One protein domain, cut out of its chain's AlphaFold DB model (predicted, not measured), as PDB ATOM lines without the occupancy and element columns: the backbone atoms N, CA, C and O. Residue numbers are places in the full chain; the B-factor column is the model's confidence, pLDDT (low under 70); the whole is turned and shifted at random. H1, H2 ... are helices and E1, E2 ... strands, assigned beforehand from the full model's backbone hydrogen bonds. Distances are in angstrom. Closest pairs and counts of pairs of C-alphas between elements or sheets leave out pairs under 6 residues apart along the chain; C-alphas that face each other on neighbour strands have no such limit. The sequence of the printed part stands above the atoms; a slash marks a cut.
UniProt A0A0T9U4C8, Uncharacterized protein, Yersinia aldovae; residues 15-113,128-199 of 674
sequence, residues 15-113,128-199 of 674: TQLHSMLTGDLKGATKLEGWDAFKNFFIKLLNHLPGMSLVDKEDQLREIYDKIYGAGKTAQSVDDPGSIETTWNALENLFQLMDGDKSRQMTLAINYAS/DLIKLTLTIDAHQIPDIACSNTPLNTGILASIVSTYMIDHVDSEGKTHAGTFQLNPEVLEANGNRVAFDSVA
ATOM      1  N   THR A  15     174.922 174.276 135.920       44.19
ATOM      2  CA  THR A  15     173.658 174.964 135.635       44.19
ATOM      3  C   THR A  15     172.633 174.779 136.758       44.19
ATOM      4  O   THR A  15     172.047 175.762 137.199       44.19
ATOM      5  N   GLN A  16     172.467 173.561 137.291       47.84
ATOM      6  CA  GLN A  16     171.617 173.302 138.464       47.84
ATOM      7  C   GLN A  16     172.143 174.028 139.707       47.84
ATOM      8  O   GLN A  16     171.368 174.640 140.438       47.84
ATOM      9  N   LEU A  17     173.463 174.041 139.915       46.19
ATOM     10  CA  LEU A  17     174.096 174.753 141.025       46.19
ATOM     11  C   LEU A  17     173.864 176.274 140.927       46.19
ATOM     12  O   LEU A  17     173.543 176.921 141.925       46.19
ATOM     13  N   HIS A  18     173.976 176.846 139.725       44.12
ATOM     14  CA  HIS A  18     173.791 178.279 139.489       44.12
ATOM     15  C   HIS A  18     172.323 178.717 139.627       44.12
ATOM     16  O   HIS A  18     172.054 179.731 140.273       44.12
ATOM     17  N   SER A  19     171.369 177.928 139.122       48.97
ATOM     18  CA  SER A  19     169.926 178.158 139.308       48.97
ATOM     19  C   SER A  19     169.507 178.032 140.774       48.97
ATOM     20  O   SER A  19     168.752 178.862 141.282       48.97
ATOM     21  N   MET A  20     170.068 177.059 141.501       49.06
ATOM     22  CA  MET A  20     169.846 176.930 142.939       49.06
ATOM     23  C   MET A  20     170.378 178.153 143.694       49.06
ATOM     24  O   MET A  20     169.712 178.628 144.607       49.06
ATOM     25  N   LEU A  21     171.565 178.675 143.360       42.44
ATOM     26  CA  LEU A  21     172.203 179.802 144.063       42.44
ATOM     27  C   LEU A  21     171.573 181.178 143.780       42.44
ATOM     28  O   LEU A  21     171.688 182.056 144.632       42.44
ATOM     29  N   THR A  22     170.923 181.371 142.630       41.41
ATOM     30  CA  THR A  22     170.445 182.690 142.164       41.41
ATOM     31  C   THR A  22     168.944 182.924 142.332       41.41
ATOM     32  O   THR A  22     168.507 184.068 142.256       41.41
ATOM     33  N   GLY A  23     168.156 181.878 142.611       41.00
ATOM     34  CA  GLY A  23     166.719 182.004 142.885       41.00
ATOM     35  C   GLY A  23     165.845 182.261 141.653       41.00
ATOM     36  O   GLY A  23     164.642 182.450 141.804       41.00
ATOM     37  N   ASP A  24     166.415 182.236 140.448       42.56
ATOM     38  CA  ASP A  24     165.660 182.348 139.198       42.56
ATOM     39  C   ASP A  24     165.358 180.934 138.667       42.56
ATOM     40  O   ASP A  24     166.099 180.352 137.871       42.56
ATOM     41  N   LEU A  25     164.299 180.321 139.205       45.28
ATOM     42  CA  LEU A  25     163.899 178.942 138.914       45.28
ATOM     43  C   LEU A  25     162.687 178.921 137.975       45.28
ATOM     44  O   LEU A  25     161.551 178.704 138.385       45.28
ATOM     45  N   LYS A  26     162.929 179.130 136.677       36.00
ATOM     46  CA  LYS A  26     161.978 178.732 135.627       36.00
ATOM     47  C   LYS A  26     162.344 177.344 135.100       36.00
ATOM     48  O   LYS A  26     163.176 177.218 134.208       36.00
ATOM     49  N   GLY A  27     161.688 176.321 135.646       43.53
ATOM     50  CA  GLY A  27     161.739 174.931 135.178       43.53
ATOM     51  C   GLY A  27     161.764 173.932 136.336       43.53
ATOM     52  O   GLY A  27     162.584 174.067 137.241       43.53
ATOM     53  N   ALA A  28     160.877 172.933 136.311       43.31
ATOM     54  CA  ALA A  28     160.822 171.889 137.332       43.31
ATOM     55  C   ALA A  28     162.115 171.058 137.323       43.31
ATOM     56  O   ALA A  28     162.437 170.408 136.329       43.31
ATOM     57  N   THR A  29     162.868 171.085 138.424       59.81
ATOM     58  CA  THR A  29     164.053 170.237 138.625       59.81
ATOM     59  C   THR A  29     163.758 169.199 139.707       59.81
ATOM     60  O   THR A  29     163.209 169.534 140.757       59.81
ATOM     61  N   LYS A  30     164.088 167.927 139.441       63.38
ATOM     62  CA  LYS A  30     163.976 166.830 140.415       63.38
ATOM     63  C   LYS A  30     165.161 166.911 141.384       63.38
ATOM     64  O   LYS A  30     166.312 166.870 140.950       63.38
ATOM     65  N   LEU A  31     164.888 167.079 142.678       68.19
ATOM     66  CA  LEU A  31     165.909 167.318 143.710       68.19
ATOM     67  C   LEU A  31     166.591 166.012 144.151       68.19
ATOM     68  O   LEU A  31     166.264 165.461 145.197       68.19
ATOM     69  N   GLU A  32     167.530 165.486 143.370       67.81
ATOM     70  CA  GLU A  32     168.166 164.196 143.676       67.81
ATOM     71  C   GLU A  32     169.279 164.297 144.739       67.81
ATOM     72  O   GLU A  32     170.252 165.035 144.590       67.81
ATOM     73  N   GLY A  33     169.154 163.496 145.805       69.94
ATOM     74  CA  GLY A  33     170.169 163.342 146.851       69.94
ATOM     75  C   GLY A  33     170.086 164.351 148.004       69.94
ATOM     76  O   GLY A  33     169.442 165.399 147.922       69.94
ATOM     77  N   TRP A  34     170.770 164.021 149.106       77.38
ATOM     78  CA  TRP A  34     170.739 164.797 150.351       77.38
ATOM     79  C   TRP A  34     171.140 166.263 150.166       77.38
ATOM     80  O   TRP A  34     170.458 167.147 150.675       77.38
ATOM     81  N   ASP A  35     172.227 166.550 149.447       73.31
ATOM     82  CA  ASP A  35     172.710 167.931 149.331       73.31
ATOM     83  C   ASP A  35     171.758 168.817 148.519       73.31
ATOM     84  O   ASP A  35     171.593 169.993 148.852       73.31
ATOM     85  N   ALA A  36     171.073 168.265 147.511       72.81
ATOM     86  CA  ALA A  36     170.043 168.989 146.769       72.81
ATOM     87  C   ALA A  36     168.802 169.251 147.640       72.81
ATOM     88  O   ALA A  36     168.317 170.383 147.689       72.81
ATOM     89  N   PHE A  37     168.348 168.234 148.381       76.50
ATOM     90  CA  PHE A  37     167.245 168.334 149.342       76.50
ATOM     91  C   PHE A  37     167.534 169.390 150.421       76.50
ATOM     92  O   PHE A  37     166.775 170.344 150.592       76.50
ATOM     93  N   LYS A  38     168.686 169.284 151.091       81.00
ATOM     94  CA  LYS A  38     169.151 170.212 152.128       81.00
ATOM     95  C   LYS A  38     169.204 171.652 151.616       81.00
ATOM     96  O   LYS A  38     168.625 172.544 152.229       81.00
ATOM     97  N   ASN A  39     169.868 171.892 150.485       74.69
ATOM     98  CA  ASN A  39     170.054 173.245 149.952       74.69
ATOM     99  C   ASN A  39     168.735 173.908 149.524       74.69
ATOM    100  O   ASN A  39     168.609 175.129 149.636       74.69
ATOM    101  N   PHE A  40     167.768 173.125 149.037       76.56
ATOM    102  CA  PHE A  40     166.432 173.608 148.697       76.56
ATOM    103  C   PHE A  40     165.644 174.003 149.952       76.56
ATOM    104  O   PHE A  40     165.208 175.150 150.073       76.56
ATOM    105  N   PHE A  41     165.533 173.098 150.929       76.06
ATOM    106  CA  PHE A  41     164.754 173.370 152.135       76.06
ATOM    107  C   PHE A  41     165.405 174.426 153.029       76.06
ATOM    108  O   PHE A  41     164.696 175.302 153.503       76.06
ATOM    109  N   ILE A  42     166.734 174.477 153.188       74.56
ATOM    110  CA  ILE A  42     167.392 175.563 153.945       74.56
ATOM    111  C   ILE A  42     167.019 176.944 153.388       74.56
ATOM    112  O   ILE A  42     166.786 177.874 154.159       74.56
ATOM    113  N   LYS A  43     166.898 177.086 152.061       71.75
ATOM    114  CA  LYS A  43     166.479 178.347 151.431       71.75
ATOM    115  C   LYS A  43     165.019 178.683 151.701       71.75
ATOM    116  O   LYS A  43     164.732 179.832 152.019       71.75
ATOM    117  N   LEU A  44     164.130 177.691 151.664       70.00
ATOM    118  CA  LEU A  44     162.730 177.857 152.071       70.00
ATOM    119  C   LEU A  44     162.589 178.179 153.572       70.00
ATOM    120  O   LEU A  44     161.683 178.904 153.968       70.00
ATOM    121  N   LEU A  45     163.519 177.702 154.407       68.44
ATOM    122  CA  LEU A  45     163.544 177.886 155.865       68.44
ATOM    123  C   LEU A  45     164.283 179.157 156.333       68.44
ATOM    124  O   LEU A  45     164.323 179.436 157.541       68.44
ATOM    125  N   ASN A  46     164.896 179.932 155.429       60.38
ATOM    126  CA  ASN A  46     165.704 181.116 155.770       60.38
ATOM    127  C   ASN A  46     164.891 182.276 156.373       60.38
ATOM    128  O   ASN A  46     165.472 183.189 156.957       60.38
ATOM    129  N   HIS A  47     163.560 182.220 156.306       54.88
ATOM    130  CA  HIS A  47     162.661 183.241 156.852       54.88
ATOM    131  C   HIS A  47     162.145 182.945 158.271       54.88
ATOM    132  O   HIS A  47     161.340 183.707 158.799       54.88
ATOM    133  N   LEU A  48     162.623 181.875 158.921       55.41
ATOM    134  CA  LEU A  48     162.217 181.498 160.278       55.41
ATOM    135  C   LEU A  48     163.229 181.977 161.337       55.41
ATOM    136  O   LEU A  48     164.295 181.356 161.466       55.41
ATOM    137  N   PRO A  49     162.927 183.043 162.107       55.47
ATOM    138  CA  PRO A  49     163.782 183.494 163.203       55.47
ATOM    139  C   PRO A  49     163.769 182.491 164.373       55.47
ATOM    140  O   PRO A  49     162.711 181.999 164.753       55.47
ATOM    141  N   GLY A  50     164.942 182.213 164.964       59.56
ATOM    142  CA  GLY A  50     165.059 181.518 166.260       59.56
ATOM    143  C   GLY A  50     165.619 180.085 166.277       59.56
ATOM    144  O   GLY A  50     165.674 179.500 167.352       59.56
ATOM    145  N   MET A  51     166.062 179.519 165.148       68.06
ATOM    146  CA  MET A  51     166.679 178.178 165.081       68.06
ATOM    147  C   MET A  51     168.037 178.245 164.372       68.06
ATOM    148  O   MET A  51     168.145 178.917 163.340       68.06
ATOM    149  N   SER A  52     169.070 177.591 164.921       75.38
ATOM    150  CA  SER A  52     170.410 177.607 164.322       75.38
ATOM    151  C   SER A  52     170.438 176.818 163.007       75.38
ATOM    152  O   SER A  52     169.584 175.968 162.762       75.38
ATOM    153  N   LEU A  53     171.408 177.106 162.131       75.44
ATOM    154  CA  LEU A  53     171.571 176.365 160.872       75.44
ATOM    155  C   LEU A  53     171.827 174.870 161.125       75.44
ATOM    156  O   LEU A  53     171.318 174.039 160.386       75.44
ATOM    157  N   VAL A  54     172.562 174.556 162.196       77.62
ATOM    158  CA  VAL A  54     172.880 173.183 162.608       77.62
ATOM    159  C   VAL A  54     171.604 172.437 162.996       77.62
ATOM    160  O   VAL A  54     171.326 171.385 162.437       77.62
ATOM    161  N   ASP A  55     170.760 173.040 163.839       77.31
ATOM    162  CA  ASP A  55     169.499 172.411 164.259       77.31
ATOM    163  C   ASP A  55     168.543 172.182 163.072       77.31
ATOM    164  O   ASP A  55     167.820 171.187 163.031       77.31
ATOM    165  N   LYS A  56     168.542 173.092 162.083       76.44
ATOM    166  CA  LYS A  56     167.752 172.942 160.847       76.44
ATOM    167  C   LYS A  56     168.264 171.788 159.986       76.44
ATOM    168  O   LYS A  56     167.461 171.037 159.438       76.44
ATOM    169  N   GLU A  57     169.580 171.660 159.842       82.00
ATOM    170  CA  GLU A  57     170.198 170.570 159.084       82.00
ATOM    171  C   GLU A  57     169.947 169.209 159.734       82.00
ATOM    172  O   GLU A  57     169.588 168.269 159.024       82.00
ATOM    173  N   ASP A  58     170.051 169.120 161.060       83.50
ATOM    174  CA  ASP A  58     169.800 167.887 161.808       83.50
ATOM    175  C   ASP A  58     168.336 167.433 161.673       83.50
ATOM    176  O   ASP A  58     168.070 166.266 161.376       83.50
ATOM    177  N   GLN A  59     167.375 168.358 161.784       82.44
ATOM    178  CA  GLN A  59     165.950 168.050 161.591       82.44
ATOM    179  C   GLN A  59     165.630 167.632 160.151       82.44
ATOM    180  O   GLN A  59     164.883 166.677 159.926       82.44
ATOM    181  N   LEU A  60     166.205 168.315 159.156       84.94
ATOM    182  CA  LEU A  60     166.035 167.934 157.752       84.94
ATOM    183  C   LEU A  60     166.668 166.575 157.451       84.94
ATOM    184  O   LEU A  60     166.118 165.823 156.646       84.94
ATOM    185  N   ARG A  61     167.798 166.248 158.091       85.75
ATOM    186  CA  ARG A  61     168.459 164.949 157.949       85.75
ATOM    187  C   ARG A  61     167.576 163.845 158.503       85.75
ATOM    188  O   ARG A  61     167.361 162.855 157.815       85.75
ATOM    189  N   GLU A  62     167.015 164.049 159.690       85.12
ATOM    190  CA  GLU A  62     166.088 163.099 160.305       85.12
ATOM    191  C   GLU A  62     164.867 162.832 159.407       85.12
ATOM    192  O   GLU A  62     164.469 161.683 159.224       85.12
ATOM    193  N   ILE A  63     164.291 163.881 158.808       85.44
ATOM    194  CA  ILE A  63     163.169 163.760 157.865       85.44
ATOM    195  C   ILE A  63     163.591 162.992 156.609       85.44
ATOM    196  O   ILE A  63     162.896 162.064 156.196       85.44
ATOM    197  N   TYR A  64     164.729 163.351 156.011       84.12
ATOM    198  CA  TYR A  64     165.241 162.696 154.809       84.12
ATOM    199  C   TYR A  64     165.497 161.203 155.050       84.12
ATOM    200  O   TYR A  64     165.051 160.365 154.267       84.12
ATOM    201  N   ASP A  65     166.143 160.859 156.163       83.69
ATOM    202  CA  ASP A  65     166.461 159.473 156.512       83.69
ATOM    203  C   ASP A  65     165.197 158.658 156.839       83.69
ATOM    204  O   ASP A  65     165.142 157.469 156.527       83.69
ATOM    205  N   LYS A  66     164.150 159.277 157.404       82.94
ATOM    206  CA  LYS A  66     162.840 158.628 157.620       82.94
ATOM    207  C   LYS A  66     162.069 158.366 156.325       82.94
ATOM    208  O   LYS A  66     161.282 157.423 156.283       82.94
ATOM    209  N   ILE A  67     162.267 159.189 155.294       79.69
ATOM    210  CA  ILE A  67     161.586 159.054 153.997       79.69
ATOM    211  C   ILE A  67     162.336 158.088 153.064       79.69
ATOM    212  O   ILE A  67     161.690 157.295 152.384       79.69
ATOM    213  N   TYR A  68     163.674 158.135 153.036       76.69
ATOM    214  CA  TYR A  68     164.500 157.409 152.056       76.69
ATOM    215  C   TYR A  68     165.418 156.327 152.655       76.69
ATOM    216  O   TYR A  68     166.047 155.580 151.906       76.69
ATOM    217  N   GLY A  69     165.490 156.212 153.983       69.94
ATOM    218  CA  GLY A  69     166.341 155.259 154.697       69.94
ATOM    219  C   GLY A  69     167.750 155.795 154.980       69.94
ATOM    220  O   GLY A  69     168.421 156.346 154.107       69.94
ATOM    221  N   ALA A  70     168.230 155.594 156.210       62.38
ATOM    222  CA  ALA A  70     169.550 156.050 156.644       62.38
ATOM    223  C   ALA A  70     170.675 155.457 155.770       62.38
ATOM    224  O   ALA A  70     170.839 154.239 155.682       62.38
ATOM    225  N   GLY A  71     171.462 156.323 155.126       52.72
ATOM    226  CA  GLY A  71     172.607 155.925 154.295       52.72
ATOM    227  C   GLY A  71     172.262 155.354 152.912       52.72
ATOM    228  O   GLY A  71     173.171 154.926 152.202       52.72
ATOM    229  N   LYS A  72     170.986 155.363 152.504       52.38
ATOM    230  CA  LYS A  72     170.540 154.937 151.169       52.38
ATOM    231  C   LYS A  72     170.334 156.152 150.254       52.38
ATOM    232  O   LYS A  72     169.891 157.219 150.680       52.38
ATOM    233  N   THR A  73     170.676 156.019 148.973       50.12
ATOM    234  CA  THR A  73     170.241 156.974 147.942       50.12
ATOM    235  C   THR A  73     168.773 156.705 147.610       50.12
ATOM    236  O   THR A  73     168.330 155.560 147.687       50.12
ATOM    237  N   ALA A  74     168.020 157.732 147.194       48.47
ATOM    238  CA  ALA A  74     166.583 157.667 146.867       48.47
ATOM    239  C   ALA A  74     166.194 156.661 145.745       48.47
ATOM    240  O   ALA A  74     165.050 156.634 145.307       48.47
ATOM    241  N   GLN A  75     167.141 155.849 145.263       44.62
ATOM    242  CA  GLN A  75     166.982 154.812 144.240       44.62
ATOM    243  C   GLN A  75     167.007 153.370 144.791       44.62
ATOM    244  O   GLN A  75     166.776 152.443 144.018       44.62
ATOM    245  N   SER A  76     167.278 153.136 146.084       44.03
ATOM    246  CA  SER A  76     167.222 151.779 146.663       44.03
ATOM    247  C   SER A  76     165.774 151.407 147.003       44.03
ATOM    248  O   SER A  76     165.200 151.905 147.966       44.03
ATOM    249  N   VAL A  77     165.192 150.523 146.189       51.69
ATOM    250  CA  VAL A  77     163.828 149.968 146.330       51.69
ATOM    251  C   VAL A  77     163.794 148.783 147.312       51.69
ATOM    252  O   VAL A  77     162.742 148.210 147.575       51.69
ATOM    253  N   ASP A  78     164.939 148.413 147.890       45.59
ATOM    254  CA  ASP A  78     165.113 147.146 148.612       45.59
ATOM    255  C   ASP A  78     164.355 147.068 149.951       45.59
ATOM    256  O   ASP A  78     164.282 145.995 150.542       45.59
ATOM    257  N   ASP A  79     163.811 148.187 150.449       54.31
ATOM    258  CA  ASP A  79     163.023 148.234 151.689       54.31
ATOM    259  C   ASP A  79     162.010 149.401 151.663       54.31
ATOM    260  O   ASP A  79     162.321 150.506 152.124       54.31
ATOM    261  N   PRO A  80     160.832 149.227 151.036       62.47
ATOM    262  CA  PRO A  80     159.842 150.292 150.922       62.47
ATOM    263  C   PRO A  80     159.243 150.638 152.295       62.47
ATOM    264  O   PRO A  80     158.681 149.783 152.981       62.47
ATOM    265  N   GLY A  81     159.330 151.914 152.681       63.72
ATOM    266  CA  GLY A  81     158.897 152.405 153.993       63.72
ATOM    267  C   GLY A  81     157.383 152.310 154.249       63.72
ATOM    268  O   GLY A  81     156.571 152.198 153.327       63.72
ATOM    269  N   SER A  82     156.996 152.384 155.529       79.81
ATOM    270  CA  SER A  82     155.594 152.507 155.968       79.81
ATOM    271  C   SER A  82     155.035 153.893 155.639       79.81
ATOM    272  O   SER A  82     155.670 154.901 155.962       79.81
ATOM    273  N   ILE A  83     153.814 153.949 155.090       86.50
ATOM    274  CA  ILE A  83     153.126 155.217 154.785       86.50
ATOM    275  C   ILE A  83     152.948 156.080 156.034       86.50
ATOM    276  O   ILE A  83     153.052 157.298 155.949       86.50
ATOM    277  N   GLU A  84     152.732 155.475 157.201       85.75
ATOM    278  CA  GLU A  84     152.577 156.213 158.457       85.75
ATOM    279  C   GLU A  84     153.876 156.921 158.867       85.75
ATOM    280  O   GLU A  84     153.863 158.099 159.224       85.75
ATOM    281  N   THR A  85     155.017 156.233 158.764       85.19
ATOM    282  CA  THR A  85     156.333 156.821 159.060       85.19
ATOM    283  C   THR A  85     156.665 157.937 158.074       85.19
ATOM    284  O   THR A  85     157.090 159.018 158.489       85.19
ATOM    285  N   THR A  86     156.430 157.693 156.782       86.88
ATOM    286  CA  THR A  86     156.608 158.683 155.718       86.88
ATOM    287  C   THR A  86     155.725 159.905 155.950       86.88
ATOM    288  O   THR A  86     156.216 161.029 155.888       86.88
ATOM    289  N   TRP A  87     154.445 159.708 156.271       89.25
ATOM    290  CA  TRP A  87     153.514 160.802 156.523       89.25
ATOM    291  C   TRP A  87     153.909 161.630 157.743       89.25
ATOM    292  O   TRP A  87     153.932 162.851 157.652       89.25
ATOM    293  N   ASN A  88     154.309 161.001 158.850       88.25
ATOM    294  CA  ASN A  88     154.778 161.728 160.034       88.25
ATOM    295  C   ASN A  88     156.030 162.576 159.732       88.25
ATOM    296  O   ASN A  88     156.170 163.694 160.230       88.25
ATOM    297  N   ALA A  89     156.946 162.068 158.900       86.88
ATOM    298  CA  ALA A  89     158.118 162.824 158.458       86.88
ATOM    299  C   ALA A  89     157.737 163.996 157.535       86.88
ATOM    300  O   ALA A  89     158.278 165.094 157.673       86.88
ATOM    301  N   LEU A  90     156.777 163.782 156.633       87.81
ATOM    302  CA  LEU A  90     156.223 164.817 155.763       87.81
ATOM    303  C   LEU A  90     155.459 165.890 156.553       87.81
ATOM    304  O   LEU A  90     155.661 167.073 156.314       87.81
ATOM    305  N   GLU A  91     154.662 165.514 157.551       86.75
ATOM    306  CA  GLU A  91     153.977 166.457 158.437       86.75
ATOM    307  C   GLU A  91     154.979 167.368 159.160       86.75
ATOM    308  O   GLU A  91     154.800 168.588 159.188       86.75
ATOM    309  N   ASN A  92     156.069 166.800 159.689       85.94
ATOM    310  CA  ASN A  92     157.146 167.584 160.297       85.94
ATOM    311  C   ASN A  92     157.777 168.550 159.286       85.94
ATOM    312  O   ASN A  92     158.034 169.706 159.619       85.94
ATOM    313  N   LEU A  93     157.976 168.114 158.039       84.94
ATOM    314  CA  LEU A  93     158.472 168.976 156.968       84.94
ATOM    315  C   LEU A  93     157.513 170.145 156.685       84.94
ATOM    316  O   LEU A  93     157.962 171.284 156.554       84.94
ATOM    317  N   PHE A  94     156.200 169.898 156.647       83.19
ATOM    318  CA  PHE A  94     155.190 170.935 156.394       83.19
ATOM    319  C   PHE A  94     155.133 171.976 157.510       83.19
ATOM    320  O   PHE A  94     154.982 173.165 157.229       83.19
ATOM    321  N   GLN A  95     155.295 171.539 158.760       79.56
ATOM    322  CA  GLN A  95     155.343 172.420 159.928       79.56
ATOM    323  C   GLN A  95     156.639 173.236 160.005       79.56
ATOM    324  O   GLN A  95     156.676 174.279 160.664       79.56
ATOM    325  N   LEU A  96     157.715 172.771 159.365       78.31
ATOM    326  CA  LEU A  96     158.968 173.514 159.281       78.31
ATOM    327  C   LEU A  96     158.926 174.596 158.203       78.31
ATOM    328  O   LEU A  96     159.601 175.601 158.367       78.31
ATOM    329  N   MET A  97     158.152 174.443 157.133       76.62
ATOM    330  CA  MET A  97     158.096 175.413 156.035       76.62
ATOM    331  C   MET A  97     157.247 176.661 156.339       76.62
ATOM    332  O   MET A  97     156.420 176.683 157.252       76.62
ATOM    333  N   ASP A  98     157.459 177.714 155.541       76.19
ATOM    334  CA  ASP A  98     156.576 178.881 155.512       76.19
ATOM    335  C   ASP A  98     155.162 178.485 155.054       76.19
ATOM    336  O   ASP A  98     154.989 177.688 154.126       76.19
ATOM    337  N   GLY A  99     154.148 179.038 155.712       74.06
ATOM    338  CA  GLY A  99     152.757 178.636 155.569       74.06
ATOM    339  C   GLY A  99     152.208 178.805 154.156       74.06
ATOM    340  O   GLY A  99     151.439 177.955 153.707       74.06
ATOM    341  N   ASP A 100     152.640 179.833 153.423       76.50
ATOM    342  CA  ASP A 100     152.197 180.040 152.041       76.50
ATOM    343  C   ASP A 100     152.820 179.009 151.092       76.50
ATOM    344  O   ASP A 100     152.166 178.552 150.153       76.50
ATOM    345  N   LYS A 101     154.051 178.567 151.374       78.31
ATOM    346  CA  LYS A 101     154.729 177.511 150.608       78.31
ATOM    347  C   LYS A 101     154.159 176.129 150.914       78.31
ATOM    348  O   LYS A 101     153.932 175.360 149.983       78.31
ATOM    349  N   SER A 102     153.838 175.838 152.175       78.12
ATOM    350  CA  SER A 102     153.152 174.596 152.561       78.12
ATOM    351  C   SER A 102     151.763 174.478 151.927       78.12
ATOM    352  O   SER A 102     151.367 173.392 151.520       78.12
ATOM    353  N   ARG A 103     151.026 175.588 151.779       77.50
ATOM    354  CA  ARG A 103     149.697 175.605 151.133       77.50
ATOM    355  C   ARG A 103     149.735 175.381 149.619       77.50
ATOM    356  O   ARG A 103     148.747 174.927 149.058       77.50
ATOM    357  N   GLN A 104     150.848 175.701 148.961       79.06
ATOM    358  CA  GLN A 104     151.045 175.504 147.515       79.06
ATOM    359  C   GLN A 104     151.576 174.107 147.162       79.06
ATOM    360  O   GLN A 104     151.807 173.800 145.993       79.06
ATOM    361  N   MET A 105     151.811 173.273 148.171       85.19
ATOM    362  CA  MET A 105     152.283 171.915 147.995       85.19
ATOM    363  C   MET A 105     151.219 171.044 147.324       85.19
ATOM    364  O   MET A 105     150.053 171.050 147.721       85.19
ATOM    365  N   THR A 106     151.655 170.219 146.374       87.69
ATOM    366  CA  THR A 106     150.821 169.172 145.780       87.69
ATOM    367  C   THR A 106     151.426 167.791 145.993       87.69
ATOM    368  O   THR A 106     152.642 167.606 145.908       87.69
ATOM    369  N   LEU A 107     150.565 166.817 146.281       88.75
ATOM    370  CA  LEU A 107     150.897 165.405 146.415       88.75
ATOM    371  C   LEU A 107     150.174 164.621 145.320       88.75
ATOM    372  O   LEU A 107     148.952 164.517 145.344       88.75
ATOM    373  N   ALA A 108     150.923 164.040 144.391       88.25
ATOM    374  CA  ALA A 108     150.392 163.093 143.421       88.25
ATOM    375  C   ALA A 108     150.622 161.654 143.900       88.25
ATOM    376  O   ALA A 108     151.731 161.288 144.298       88.25
ATOM    377  N   ILE A 109     149.568 160.841 143.860       87.06
ATOM    378  CA  ILE A 109     149.580 159.433 144.263       87.06
ATOM    379  C   ILE A 109     149.495 158.574 143.006       87.06
ATOM    380  O   ILE A 109     148.470 158.531 142.329       87.06
ATOM    381  N   ASN A 110     150.577 157.859 142.709       82.88
ATOM    382  CA  ASN A 110     150.685 156.991 141.548       82.88
ATOM    383  C   ASN A 110     150.765 155.527 141.988       82.88
ATOM    384  O   ASN A 110     151.754 155.089 142.580       82.88
ATOM    385  N   TYR A 111     149.740 154.753 141.643       71.81
ATOM    386  CA  TYR A 111     149.804 153.295 141.701       71.81
ATOM    387  C   TYR A 111     150.526 152.815 140.448       71.81
ATOM    388  O   TYR A 111     150.127 153.151 139.330       71.81
ATOM    389  N   ALA A 112     151.599 152.050 140.608       57.75
ATOM    390  CA  ALA A 112     152.322 151.492 139.477       57.75
ATOM    391  C   ALA A 112     151.468 150.418 138.775       57.75
ATOM    392  O   ALA A 112     151.561 149.227 139.056       57.75
ATOM    393  N   SER A 113     150.594 150.847 137.865       40.75
ATOM    394  CA  SER A 113     149.822 149.952 137.006       40.75
ATOM    395  C   SER A 113     150.658 149.529 135.796       40.75
ATOM    396  O   SER A 113     151.380 150.317 135.190       40.75
ATOM    397  N   ASP A 128     154.077 146.411 143.013       68.06
ATOM    398  CA  ASP A 128     153.840 146.285 144.456       68.06
ATOM    399  C   ASP A 128     154.140 147.580 145.232       68.06
ATOM    400  O   ASP A 128     154.326 147.549 146.449       68.06
ATOM    401  N   LEU A 129     154.200 148.732 144.551       79.31
ATOM    402  CA  LEU A 129     154.585 150.014 145.152       79.31
ATOM    403  C   LEU A 129     153.555 151.125 144.911       79.31
ATOM    404  O   LEU A 129     153.016 151.290 143.814       79.31
ATOM    405  N   ILE A 130     153.352 151.935 145.947       82.50
ATOM    406  CA  ILE A 130     152.692 153.239 145.903       82.50
ATOM    407  C   ILE A 130     153.794 154.286 145.745       82.50
ATOM    408  O   ILE A 130     154.699 154.364 146.579       82.50
ATOM    409  N   LYS A 131     153.729 155.088 144.681       85.69
ATOM    410  CA  LYS A 131     154.656 156.198 144.450       85.69
ATOM    411  C   LYS A 131     153.986 157.510 144.829       85.69
ATOM    412  O   LYS A 131     152.960 157.872 144.256       85.69
ATOM    413  N   LEU A 132     154.583 158.217 145.777       87.19
ATOM    414  CA  LEU A 132     154.158 159.542 146.204       87.19
ATOM    415  C   LEU A 132     155.095 160.579 145.585       87.19
ATOM    416  O   LEU A 132     156.297 160.587 145.855       87.19
ATOM    417  N   THR A 133     154.538 161.455 144.758       87.31
ATOM    418  CA  THR A 133     155.270 162.534 144.098       87.31
ATOM    419  C   THR A 133     154.867 163.856 144.727       87.31
ATOM    420  O   THR A 133     153.728 164.301 144.601       87.31
ATOM    421  N   LEU A 134     155.812 164.491 145.410       86.31
ATOM    422  CA  LEU A 134     155.591 165.746 146.112       86.31
ATOM    423  C   LEU A 134     156.202 166.909 145.325       86.31
ATOM    424  O   LEU A 134     157.394 166.888 145.008       86.31
ATOM    425  N   THR A 135     155.389 167.932 145.056       84.38
ATOM    426  CA  THR A 135     155.812 169.154 144.362       84.38
ATOM    427  C   THR A 135     155.575 170.385 145.233       84.38
ATOM    428  O   THR A 135     154.478 170.583 145.751       84.38
ATOM    429  N   ILE A 136     156.602 171.227 145.379       80.06
ATOM    430  CA  ILE A 136     156.582 172.472 146.160       80.06
ATOM    431  C   ILE A 136     157.209 173.574 145.305       80.06
ATOM    432  O   ILE A 136     158.334 173.415 144.841       80.06
ATOM    433  N   ASP A 137     156.507 174.691 145.093       73.81
ATOM    434  CA  ASP A 137     157.023 175.846 144.331       73.81
ATOM    435  C   ASP A 137     157.588 175.454 142.947       73.81
ATOM    436  O   ASP A 137     158.686 175.851 142.565       73.81
ATOM    437  N   ALA A 138     156.865 174.584 142.230       69.62
ATOM    438  CA  ALA A 138     157.262 173.974 140.952       69.62
ATOM    439  C   ALA A 138     158.511 173.059 140.982       69.62
ATOM    440  O   ALA A 138     159.004 172.672 139.922       69.62
ATOM    441  N   HIS A 139     159.000 172.662 142.162       74.50
ATOM    442  CA  HIS A 139     160.092 171.696 142.335       74.50
ATOM    443  C   HIS A 139     159.569 170.357 142.831       74.50
ATOM    444  O   HIS A 139     158.794 170.309 143.784       74.50
ATOM    445  N   GLN A 140     160.041 169.271 142.224       78.19
ATOM    446  CA  GLN A 140     159.679 167.912 142.607       78.19
ATOM    447  C   GLN A 140     160.785 167.325 143.494       78.19
ATOM    448  O   GLN A 140     161.953 167.284 143.098       78.19
ATOM    449  N   ILE A 141     160.432 166.852 144.691       80.56
ATOM    450  CA  ILE A 141     161.360 166.019 145.474       80.56
ATOM    451  C   ILE A 141     161.409 164.597 144.884       80.56
ATOM    452  O   ILE A 141     160.506 164.226 144.131       80.56
ATOM    453  N   PRO A 142     162.440 163.785 145.179       77.62
ATOM    454  CA  PRO A 142     162.492 162.403 144.719       77.62
ATOM    455  C   PRO A 142     161.211 161.648 145.078       77.62
ATOM    456  O   PRO A 142     160.610 161.887 146.123       77.62
ATOM    457  N   ASP A 143     160.778 160.759 144.187       79.81
ATOM    458  CA  ASP A 143     159.551 160.005 144.421       79.81
ATOM    459  C   ASP A 143     159.732 159.115 145.651       79.81
ATOM    460  O   ASP A 143     160.752 158.437 145.797       79.81
ATOM    461  N   ILE A 144     158.732 159.115 146.525       82.81
ATOM    462  CA  ILE A 144     158.742 158.298 147.732       82.81
ATOM    463  C   ILE A 144     158.016 156.998 147.409       82.81
ATOM    464  O   ILE A 144     156.852 157.013 147.006       82.81
ATOM    465  N   ALA A 145     158.712 155.874 147.561       81.75
ATOM    466  CA  ALA A 145     158.152 154.552 147.327       81.75
ATOM    467  C   ALA A 145     157.719 153.914 148.653       81.75
ATOM    468  O   ALA A 145     158.536 153.700 149.549       81.75
ATOM    469  N   CYS A 146     156.439 153.568 148.749       82.06
ATOM    470  CA  CYS A 146     155.871 152.806 149.858       82.06
ATOM    471  C   CYS A 146     155.327 151.472 149.343       82.06
ATOM    472  O   CYS A 146     154.934 151.364 148.182       82.06
ATOM    473  N   SER A 147     155.270 150.446 150.192       81.81
ATOM    474  CA  SER A 147     154.725 149.147 149.786       81.81
ATOM    475  C   SER A 147     153.216 149.232 149.560       81.81
ATOM    476  O   SER A 147     152.484 149.815 150.363       81.81
ATOM    477  N   ASN A 148     152.734 148.636 148.471       83.81
ATOM    478  CA  ASN A 148     151.322 148.589 148.109       83.81
ATOM    479  C   ASN A 148     150.601 147.462 148.865       83.81
ATOM    480  O   ASN A 148     150.196 146.454 148.289       83.81
ATOM    481  N   THR A 149     150.486 147.614 150.183       84.06
ATOM    482  CA  THR A 149     149.730 146.695 151.045       84.06
ATOM    483  C   THR A 149     148.334 147.253 151.342       84.06
ATOM    484  O   THR A 149     148.135 148.475 151.286       84.06
ATOM    485  N   PRO A 150     147.352 146.403 151.703       84.19
ATOM    486  CA  PRO A 150     146.042 146.867 152.164       84.19
ATOM    487  C   PRO A 150     146.140 147.849 153.339       84.19
ATOM    488  O   PRO A 150     145.466 148.877 153.334       84.19
ATOM    489  N   LEU A 151     147.040 147.581 154.295       87.88
ATOM    490  CA  LEU A 151     147.320 148.458 155.433       87.88
ATOM    491  C   LEU A 151     147.775 149.852 154.983       87.88
ATOM    492  O   LEU A 151     147.185 150.855 155.378       87.88
ATOM    493  N   ASN A 152     148.797 149.920 154.126       87.56
ATOM    494  CA  ASN A 152     149.324 151.192 153.634       87.56
ATOM    495  C   ASN A 152     148.278 151.949 152.809       87.56
ATOM    496  O   ASN A 152     148.089 153.146 153.007       87.56
ATOM    497  N   THR A 153     147.544 151.250 151.943       87.62
ATOM    498  CA  THR A 153     146.470 151.852 151.140       87.62
ATOM    499  C   THR A 153     145.370 152.442 152.024       87.62
ATOM    500  O   THR A 153     144.913 153.555 151.770       87.62
ATOM    501  N   GLY A 154     144.975 151.739 153.090       88.69
ATOM    502  CA  GLY A 154     143.989 152.231 154.049       88.69
ATOM    503  C   GLY A 154     144.482 153.443 154.845       88.69
ATOM    504  O   GLY A 154     143.746 154.414 154.993       88.69
ATOM    505  N   ILE A 155     145.738 153.429 155.307       91.62
ATOM    506  CA  ILE A 155     146.339 154.570 156.019       91.62
ATOM    507  C   ILE A 155     146.410 155.794 155.099       91.62
ATOM    508  O   ILE A 155     146.042 156.893 155.512       91.62
ATOM    509  N   LEU A 156     146.827 155.609 153.842       91.19
ATOM    510  CA  LEU A 156     146.881 156.682 152.851       91.19
ATOM    511  C   LEU A 156     145.497 157.267 152.565       91.19
ATOM    512  O   LEU A 156     145.356 158.485 152.497       91.19
ATOM    513  N   ALA A 157     144.474 156.418 152.443       89.56
ATOM    514  CA  ALA A 157     143.100 156.867 152.253       89.56
ATOM    515  C   ALA A 157     142.616 157.728 153.432       89.56
ATOM    516  O   ALA A 157     142.056 158.795 153.193       89.56
ATOM    517  N   SER A 158     142.903 157.322 154.678       90.56
ATOM    518  CA  SER A 158     142.582 158.105 155.884       90.56
ATOM    519  C   SER A 158     143.284 159.465 155.903       90.56
ATOM    520  O   SER A 158     142.663 160.481 156.218       90.56
ATOM    521  N   ILE A 159     144.564 159.501 155.518       91.75
ATOM    522  CA  ILE A 159     145.347 160.740 155.415       91.75
ATOM    523  C   ILE A 159     144.728 161.680 154.381       91.75
ATOM    524  O   ILE A 159     144.476 162.845 154.687       91.75
ATOM    525  N   VAL A 160     144.459 161.179 153.172       91.25
ATOM    526  CA  VAL A 160     143.895 161.977 152.076       91.25
ATOM    527  C   VAL A 160     142.515 162.505 152.458       91.25
ATOM    528  O   VAL A 160     142.267 163.697 152.313       91.25
ATOM    529  N   SER A 161     141.639 161.663 153.016       89.25
ATOM    530  CA  SER A 161     140.288 162.084 153.399       89.25
ATOM    531  C   SER A 161     140.263 163.103 154.538       89.25
ATOM    532  O   SER A 161     139.309 163.866 154.641       89.25
ATOM    533  N   THR A 162     141.273 163.090 155.414       90.12
ATOM    534  CA  THR A 162     141.310 163.978 156.585       90.12
ATOM    535  C   THR A 162     142.014 165.296 156.284       90.12
ATOM    536  O   THR A 162     141.556 166.351 156.713       90.12
ATOM    537  N   TYR A 163     143.128 165.252 155.553       90.81
ATOM    538  CA  TYR A 163     144.039 166.391 155.432       90.81
ATOM    539  C   TYR A 163     144.092 167.031 154.052       90.81
ATOM    540  O   TYR A 163     144.760 168.055 153.895       90.81
ATOM    541  N   MET A 164     143.443 166.449 153.044       90.62
ATOM    542  CA  MET A 164     143.629 166.866 151.661       90.62
ATOM    543  C   MET A 164     142.320 167.103 150.919       90.62
ATOM    544  O   MET A 164     141.263 166.591 151.272       90.62
ATOM    545  N   ILE A 165     142.428 167.895 149.859       90.44
ATOM    546  CA  ILE A 165     141.393 168.113 148.848       90.44
ATOM    547  C   ILE A 165     142.012 167.947 147.463       90.44
ATOM    548  O   ILE A 165     143.231 168.062 147.301       90.44
ATOM    549  N   ASP A 166     141.178 167.696 146.457       88.81
ATOM    550  CA  ASP A 166     141.650 167.599 145.080       88.81
ATOM    551  C   ASP A 166     142.313 168.912 144.632       88.81
ATOM    552  O   ASP A 166     141.804 170.011 144.882       88.81
ATOM    553  N   HIS A 167     143.460 168.805 143.958       86.06
ATOM    554  CA  HIS A 167     144.146 169.971 143.418       86.06
ATOM    555  C   HIS A 167     143.421 170.502 142.177       86.06
ATOM    556  O   HIS A 167     143.110 169.751 141.247       86.06
ATOM    557  N   VAL A 168     143.200 171.817 142.154       82.38
ATOM    558  CA  VAL A 168     142.606 172.548 141.033       82.38
ATOM    559  C   VAL A 168     143.669 173.471 140.450       82.38
ATOM    560  O   VAL A 168     144.208 174.319 141.161       82.38
ATOM    561  N   ASP A 169     143.980 173.293 139.168       78.06
ATOM    562  CA  ASP A 169     144.980 174.115 138.490       78.06
ATOM    563  C   ASP A 169     144.483 175.547 138.212       78.06
ATOM    564  O   ASP A 169     143.329 175.911 138.461       78.06
ATOM    565  N   SER A 170     145.366 176.389 137.670       74.38
ATOM    566  CA  SER A 170     145.053 177.782 137.325       74.38
ATOM    567  C   SER A 170     143.968 177.937 136.248       74.38
ATOM    568  O   SER A 170     143.437 179.036 136.085       74.38
ATOM    569  N   GLU A 171     143.623 176.866 135.527       75.69
ATOM    570  CA  GLU A 171     142.538 176.821 134.542       75.69
ATOM    571  C   GLU A 171     141.219 176.297 135.138       75.69
ATOM    572  O   GLU A 171     140.215 176.205 134.429       75.69
ATOM    573  N   GLY A 172     141.195 175.965 136.433       74.38
ATOM    574  CA  GLY A 172     140.022 175.426 137.112       74.38
ATOM    575  C   GLY A 172     139.801 173.930 136.880       74.38
ATOM    576  O   GLY A 172     138.698 173.442 137.136       74.38
ATOM    577  N   LYS A 173     140.799 173.189 136.378       78.25
ATOM    578  CA  LYS A 173     140.698 171.740 136.158       78.25
ATOM    579  C   LYS A 173     141.224 170.963 137.356       78.25
ATOM    580  O   LYS A 173     142.304 171.239 137.876       78.25
ATOM    581  N   THR A 174     140.472 169.938 137.735       76.31
ATOM    582  CA  THR A 174     140.870 168.964 138.748       76.31
ATOM    583  C   THR A 174     141.687 167.840 138.116       76.31
ATOM    584  O   THR A 174     141.259 167.244 137.125       76.31
ATOM    585  N   HIS A 175     142.843 167.525 138.699       73.00
ATOM    586  CA  HIS A 175     143.703 166.427 138.246       73.00
ATOM    587  C   HIS A 175     143.499 165.203 139.135       73.00
ATOM    588  O   HIS A 175     143.782 165.242 140.329       73.00
ATOM    589  N   ALA A 176     143.000 164.108 138.558       73.62
ATOM    590  CA  ALA A 176     142.742 162.880 139.305       73.62
ATOM    591  C   ALA A 176     144.036 162.328 139.929       73.62
ATOM    592  O   ALA A 176     145.028 162.136 139.229       73.62
ATOM    593  N   GLY A 177     144.005 162.053 141.237       80.38
ATOM    594  CA  GLY A 177     145.150 161.517 141.980       80.38
ATOM    595  C   GLY A 177     146.168 162.566 142.444       80.38
ATOM    596  O   GLY A 177     147.164 162.181 143.055       80.38
ATOM    597  N   THR A 178     145.920 163.857 142.198       87.44
ATOM    598  CA  THR A 178     146.747 164.967 142.690       87.44
ATOM    599  C   THR A 178     145.978 165.784 143.719       87.44
ATOM    600  O   THR A 178     144.898 166.307 143.447       87.44
ATOM    601  N   PHE A 179     146.572 165.939 144.894       90.25
ATOM    602  CA  PHE A 179     145.954 166.533 146.069       90.25
ATOM    603  C   PHE A 179     146.745 167.736 146.573       90.25
ATOM    604  O   PHE A 179     147.948 167.840 146.344       90.25
ATOM    605  N   GLN A 180     146.079 168.621 147.304       89.81
ATOM    606  CA  GLN A 180     146.695 169.706 148.070       89.81
ATOM    607  C   GLN A 180     146.185 169.679 149.513       89.81
ATOM    608  O   GLN A 180     145.150 169.072 149.798       89.81
ATOM    609  N   LEU A 181     146.897 170.336 150.429       89.31
ATOM    610  CA  LEU A 181     146.474 170.407 151.830       89.31
ATOM    611  C   LEU A 181     145.143 171.161 151.955       89.31
ATOM    612  O   LEU A 181     144.979 172.236 151.378       89.31
ATOM    613  N   ASN A 182     144.206 170.606 152.724       89.31
ATOM    614  CA  ASN A 182     142.905 171.219 152.964       89.31
ATOM    615  C   ASN A 182     143.063 172.462 153.867       89.31
ATOM    616  O   ASN A 182     143.449 172.314 155.025       89.31
ATOM    617  N   PRO A 183     142.734 173.681 153.394       85.81
ATOM    618  CA  PRO A 183     142.859 174.892 154.200       85.81
ATOM    619  C   PRO A 183     141.991 174.902 155.464       85.81
ATOM    620  O   PRO A 183     142.335 175.601 156.412       85.81
ATOM    621  N   GLU A 184     140.882 174.154 155.486       87.00
ATOM    622  CA  GLU A 184     139.927 174.145 156.604       87.00
ATOM    623  C   GLU A 184     140.457 173.430 157.852       87.00
ATOM    624  O   GLU A 184     140.010 173.734 158.953       87.00
ATOM    625  N   VAL A 185     141.421 172.522 157.681       87.88
ATOM    626  CA  VAL A 185     142.041 171.747 158.773       87.88
ATOM    627  C   VAL A 185     143.459 172.222 159.101       87.88
ATOM    628  O   VAL A 185     144.223 171.539 159.788       87.88
ATOM    629  N   LEU A 186     143.848 173.385 158.565       86.81
ATOM    630  CA  LEU A 186     145.128 174.034 158.832       86.81
ATOM    631  C   LEU A 186     144.937 175.224 159.775       86.81
ATOM    632  O   LEU A 186     144.265 176.201 159.452       86.81
ATOM    633  N   GLU A 187     145.632 175.196 160.905       84.69
ATOM    634  CA  GLU A 187     145.742 176.319 161.827       84.69
ATOM    635  C   GLU A 187     147.003 177.139 161.535       84.69
ATOM    636  O   GLU A 187     148.079 176.613 161.220       84.69
ATOM    637  N   ALA A 188     146.878 178.462 161.654       77.50
ATOM    638  CA  ALA A 188     148.014 179.367 161.562       77.50
ATOM    639  C   ALA A 188     148.833 179.317 162.860       77.50
ATOM    640  O   ALA A 188     148.314 179.575 163.945       77.50
ATOM    641  N   ASN A 189     150.131 179.050 162.739       71.06
ATOM    642  CA  ASN A 189     151.088 179.068 163.841       71.06
ATOM    643  C   ASN A 189     152.203 180.079 163.531       71.06
ATOM    644  O   ASN A 189     153.290 179.730 163.063       71.06
ATOM    645  N   GLY A 190     151.901 181.368 163.708       73.62
ATOM    646  CA  GLY A 190     152.746 182.449 163.192       73.62
ATOM    647  C   GLY A 190     152.785 182.426 161.660       73.62
ATOM    648  O   GLY A 190     151.736 182.386 161.025       73.62
ATOM    649  N   ASN A 191     153.985 182.403 161.070       71.12
ATOM    650  CA  ASN A 191     154.175 182.239 159.619       71.12
ATOM    651  C   ASN A 191     154.149 180.764 159.167       71.12
ATOM    652  O   ASN A 191     154.502 180.476 158.032       71.12
ATOM    653  N   ARG A 192     153.801 179.813 160.041       75.19
ATOM    654  CA  ARG A 192     153.767 178.372 159.735       75.19
ATOM    655  C   ARG A 192     152.335 177.857 159.721       75.19
ATOM    656  O   ARG A 192     151.425 178.504 160.238       75.19
ATOM    657  N   VAL A 193     152.158 176.659 159.178       78.69
ATOM    658  CA  VAL A 193     150.896 175.916 159.239       78.69
ATOM    659  C   VAL A 193     151.072 174.647 160.064       78.69
ATOM    660  O   VAL A 193     152.116 173.999 160.015       78.69
ATOM    661  N   ALA A 194     150.044 174.296 160.825       85.06
ATOM    662  CA  ALA A 194     149.930 173.012 161.500       85.06
ATOM    663  C   ALA A 194     148.523 172.458 161.269       85.06
ATOM    664  O   ALA A 194     147.592 173.231 161.069       85.06
ATOM    665  N   PHE A 195     148.357 171.137 161.298       88.00
ATOM    666  CA  PHE A 195     147.013 170.562 161.306       88.00
ATOM    667  C   PHE A 195     146.335 170.824 162.647       88.00
ATOM    668  O   PHE A 195     146.985 170.722 163.694       88.00
ATOM    669  N   ASP A 196     145.046 171.141 162.607       89.06
ATOM    670  CA  ASP A 196     144.263 171.351 163.815       89.06
ATOM    671  C   ASP A 196     144.206 170.075 164.677       89.06
ATOM    672  O   ASP A 196     144.372 168.939 164.211       89.06
ATOM    673  N   SER A 197     144.000 170.259 165.980       88.69
ATOM    674  CA  SER A 197     144.013 169.144 166.936       88.69
ATOM    675  C   SER A 197     142.873 168.134 166.731       88.69
ATOM    676  O   SER A 197     143.042 166.956 167.052       88.69
ATOM    677  N   VAL A 198     141.737 168.562 166.174       89.19
ATOM    678  CA  VAL A 198     140.557 167.720 165.935       89.19
ATOM    679  C   VAL A 198     140.810 166.789 164.750       89.19
ATOM    680  O   VAL A 198     140.605 165.582 164.875       89.19
ATOM    681  N   ALA A 199     141.331 167.312 163.641       89.19
ATOM    682  CA  ALA A 199     141.745 166.549 162.470       89.19
ATOM    683  C   ALA A 199     142.853 165.548 162.822       89.19
ATOM    684  O   ALA A 199     142.791 164.389 162.405       89.19
TER     685      ALA A 199
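AT A GLANCE: This is residues 15 to 113 and 128 to 199 of the 674 residues of an uncharacterized protein of Yersinia aldovae (UniProt A0A0T9U4C8). A strongly twisted sheet of five strands has H6, H4 and H3 in a row on one side of it: H6 and H4 cover one face, while H3 reaches the sheet only with residues 67 to 68. The helix H2 crosses H3 steeply and H1 sits next to H2, away from the sheet; the small hairpin of E6 and E7 packs on residues 91 to 96 of H4. The printed part has 171 residues, with six named helices and seven named strands in the order H1 H2 H3 H4 H5 E1 E2 E3 H6 E4 E5 E6 E7. The large sheet runs E3 E2 E1 E5 E4, all antiparallel, and the class is mixed, helices and strands. The whole is compact and rounded, with a radius of gyration of the C-alphas of 15.9 A and spans of 42 by 38 by 33 A.

IN THESE COORDINATES: Start in the large sheet at C-alpha 106, (150.821, 169.172, 145.780), where E1 begins; it runs over residues 106 to 111 for 16.4 A. Beside it find E2, residues 129 to 136, 22.6 A long, then E3, residues 144 to 147. On the other side of E1 look for E5, residues 174 to 181, which bends by 106 degrees at residue 177, and then E4, residues 164 to 168. Among the helices, H4 takes residues 83 to 96, 19.7 A, H6 residues 150 to 163, 19.9 A, and H3 residues 53 to 68, 22.1 A. H2 is residues 34 to 44, 15.4 A, and H5 is residues 99 to 103. H1 is residues 15 to 22, from C-alpha 15 at (173.658, 174.964, 135.635). Last come E6, residues 186 to 189, and E7, residues 192 to 195, ending at C-alpha 195, (147.013, 170.562, 161.306).

HOW THE PARTS SIT: Look first between E2 and E1, where N 108 and O 133 are 2.8 A apart, within hydrogen-bond range. E2 and E3 form a hairpin, with N 132 and O 144 at 2.8 A. E1 and E5 are antiparallel neighbours, with N 107 and O 179 within hydrogen-bond range at 2.8 A, and the hairpin of E4 and E5 has N 167 and O 178 at 2.9 A. H4 runs along the strands over E2, at a height over the sheet of 9.8 A. H6 lies on the same face at a height of 8.0 A, only just over E3, with 3 of its 14 C-alphas falling on it. H4 and H6 touch at Ile 83 and Asn 152, their closest C-alphas, 5.7 A apart, at a shallow tilt of 27 degrees, the same way. H3 and H4 form a helical hairpin, at a shallow tilt of 23 degrees; their closest C-alphas, of Ile 63 and Ala 89, are 5.2 A apart. H3 only grazes the sheet. H2 touches H3 at a steep tilt of 54 degrees, opposite ways, with the C-alphas of Lys 38 and Leu 60 closest at 6.8 A. H1 is close to H2 but not clearly touching it, the C-alphas of Met 20 and Phe 40 being closest at 7.5 A. H5 only grazes the sheet, with residues 101 to 103. In the hairpin of E6 and E7, N 187 and O 194 are 2.8 A apart; the closest C-alphas of E7 and H4, of Ala 194 and Gln 95, are 5.7 A apart. Every O i to N i+4 pair is within hydrogen-bond range in H1, H3, H4, H5 and H6, and 6 of 7 in H2.

THE WHOLE: The two C-alphas farthest apart are those of Gly 50 and Ser 113, at 45.7 A. Residues 114 to 127 are not printed, and C-alphas 113 and 128 stand 9.2 A apart across this cut. The links H1 to H2 and H3 to H4 are long. The mean pLDDT of the printed part is 75.2, and 43 residues are under 70, among them 15 to 33, 45 to 51 and 69 to 81.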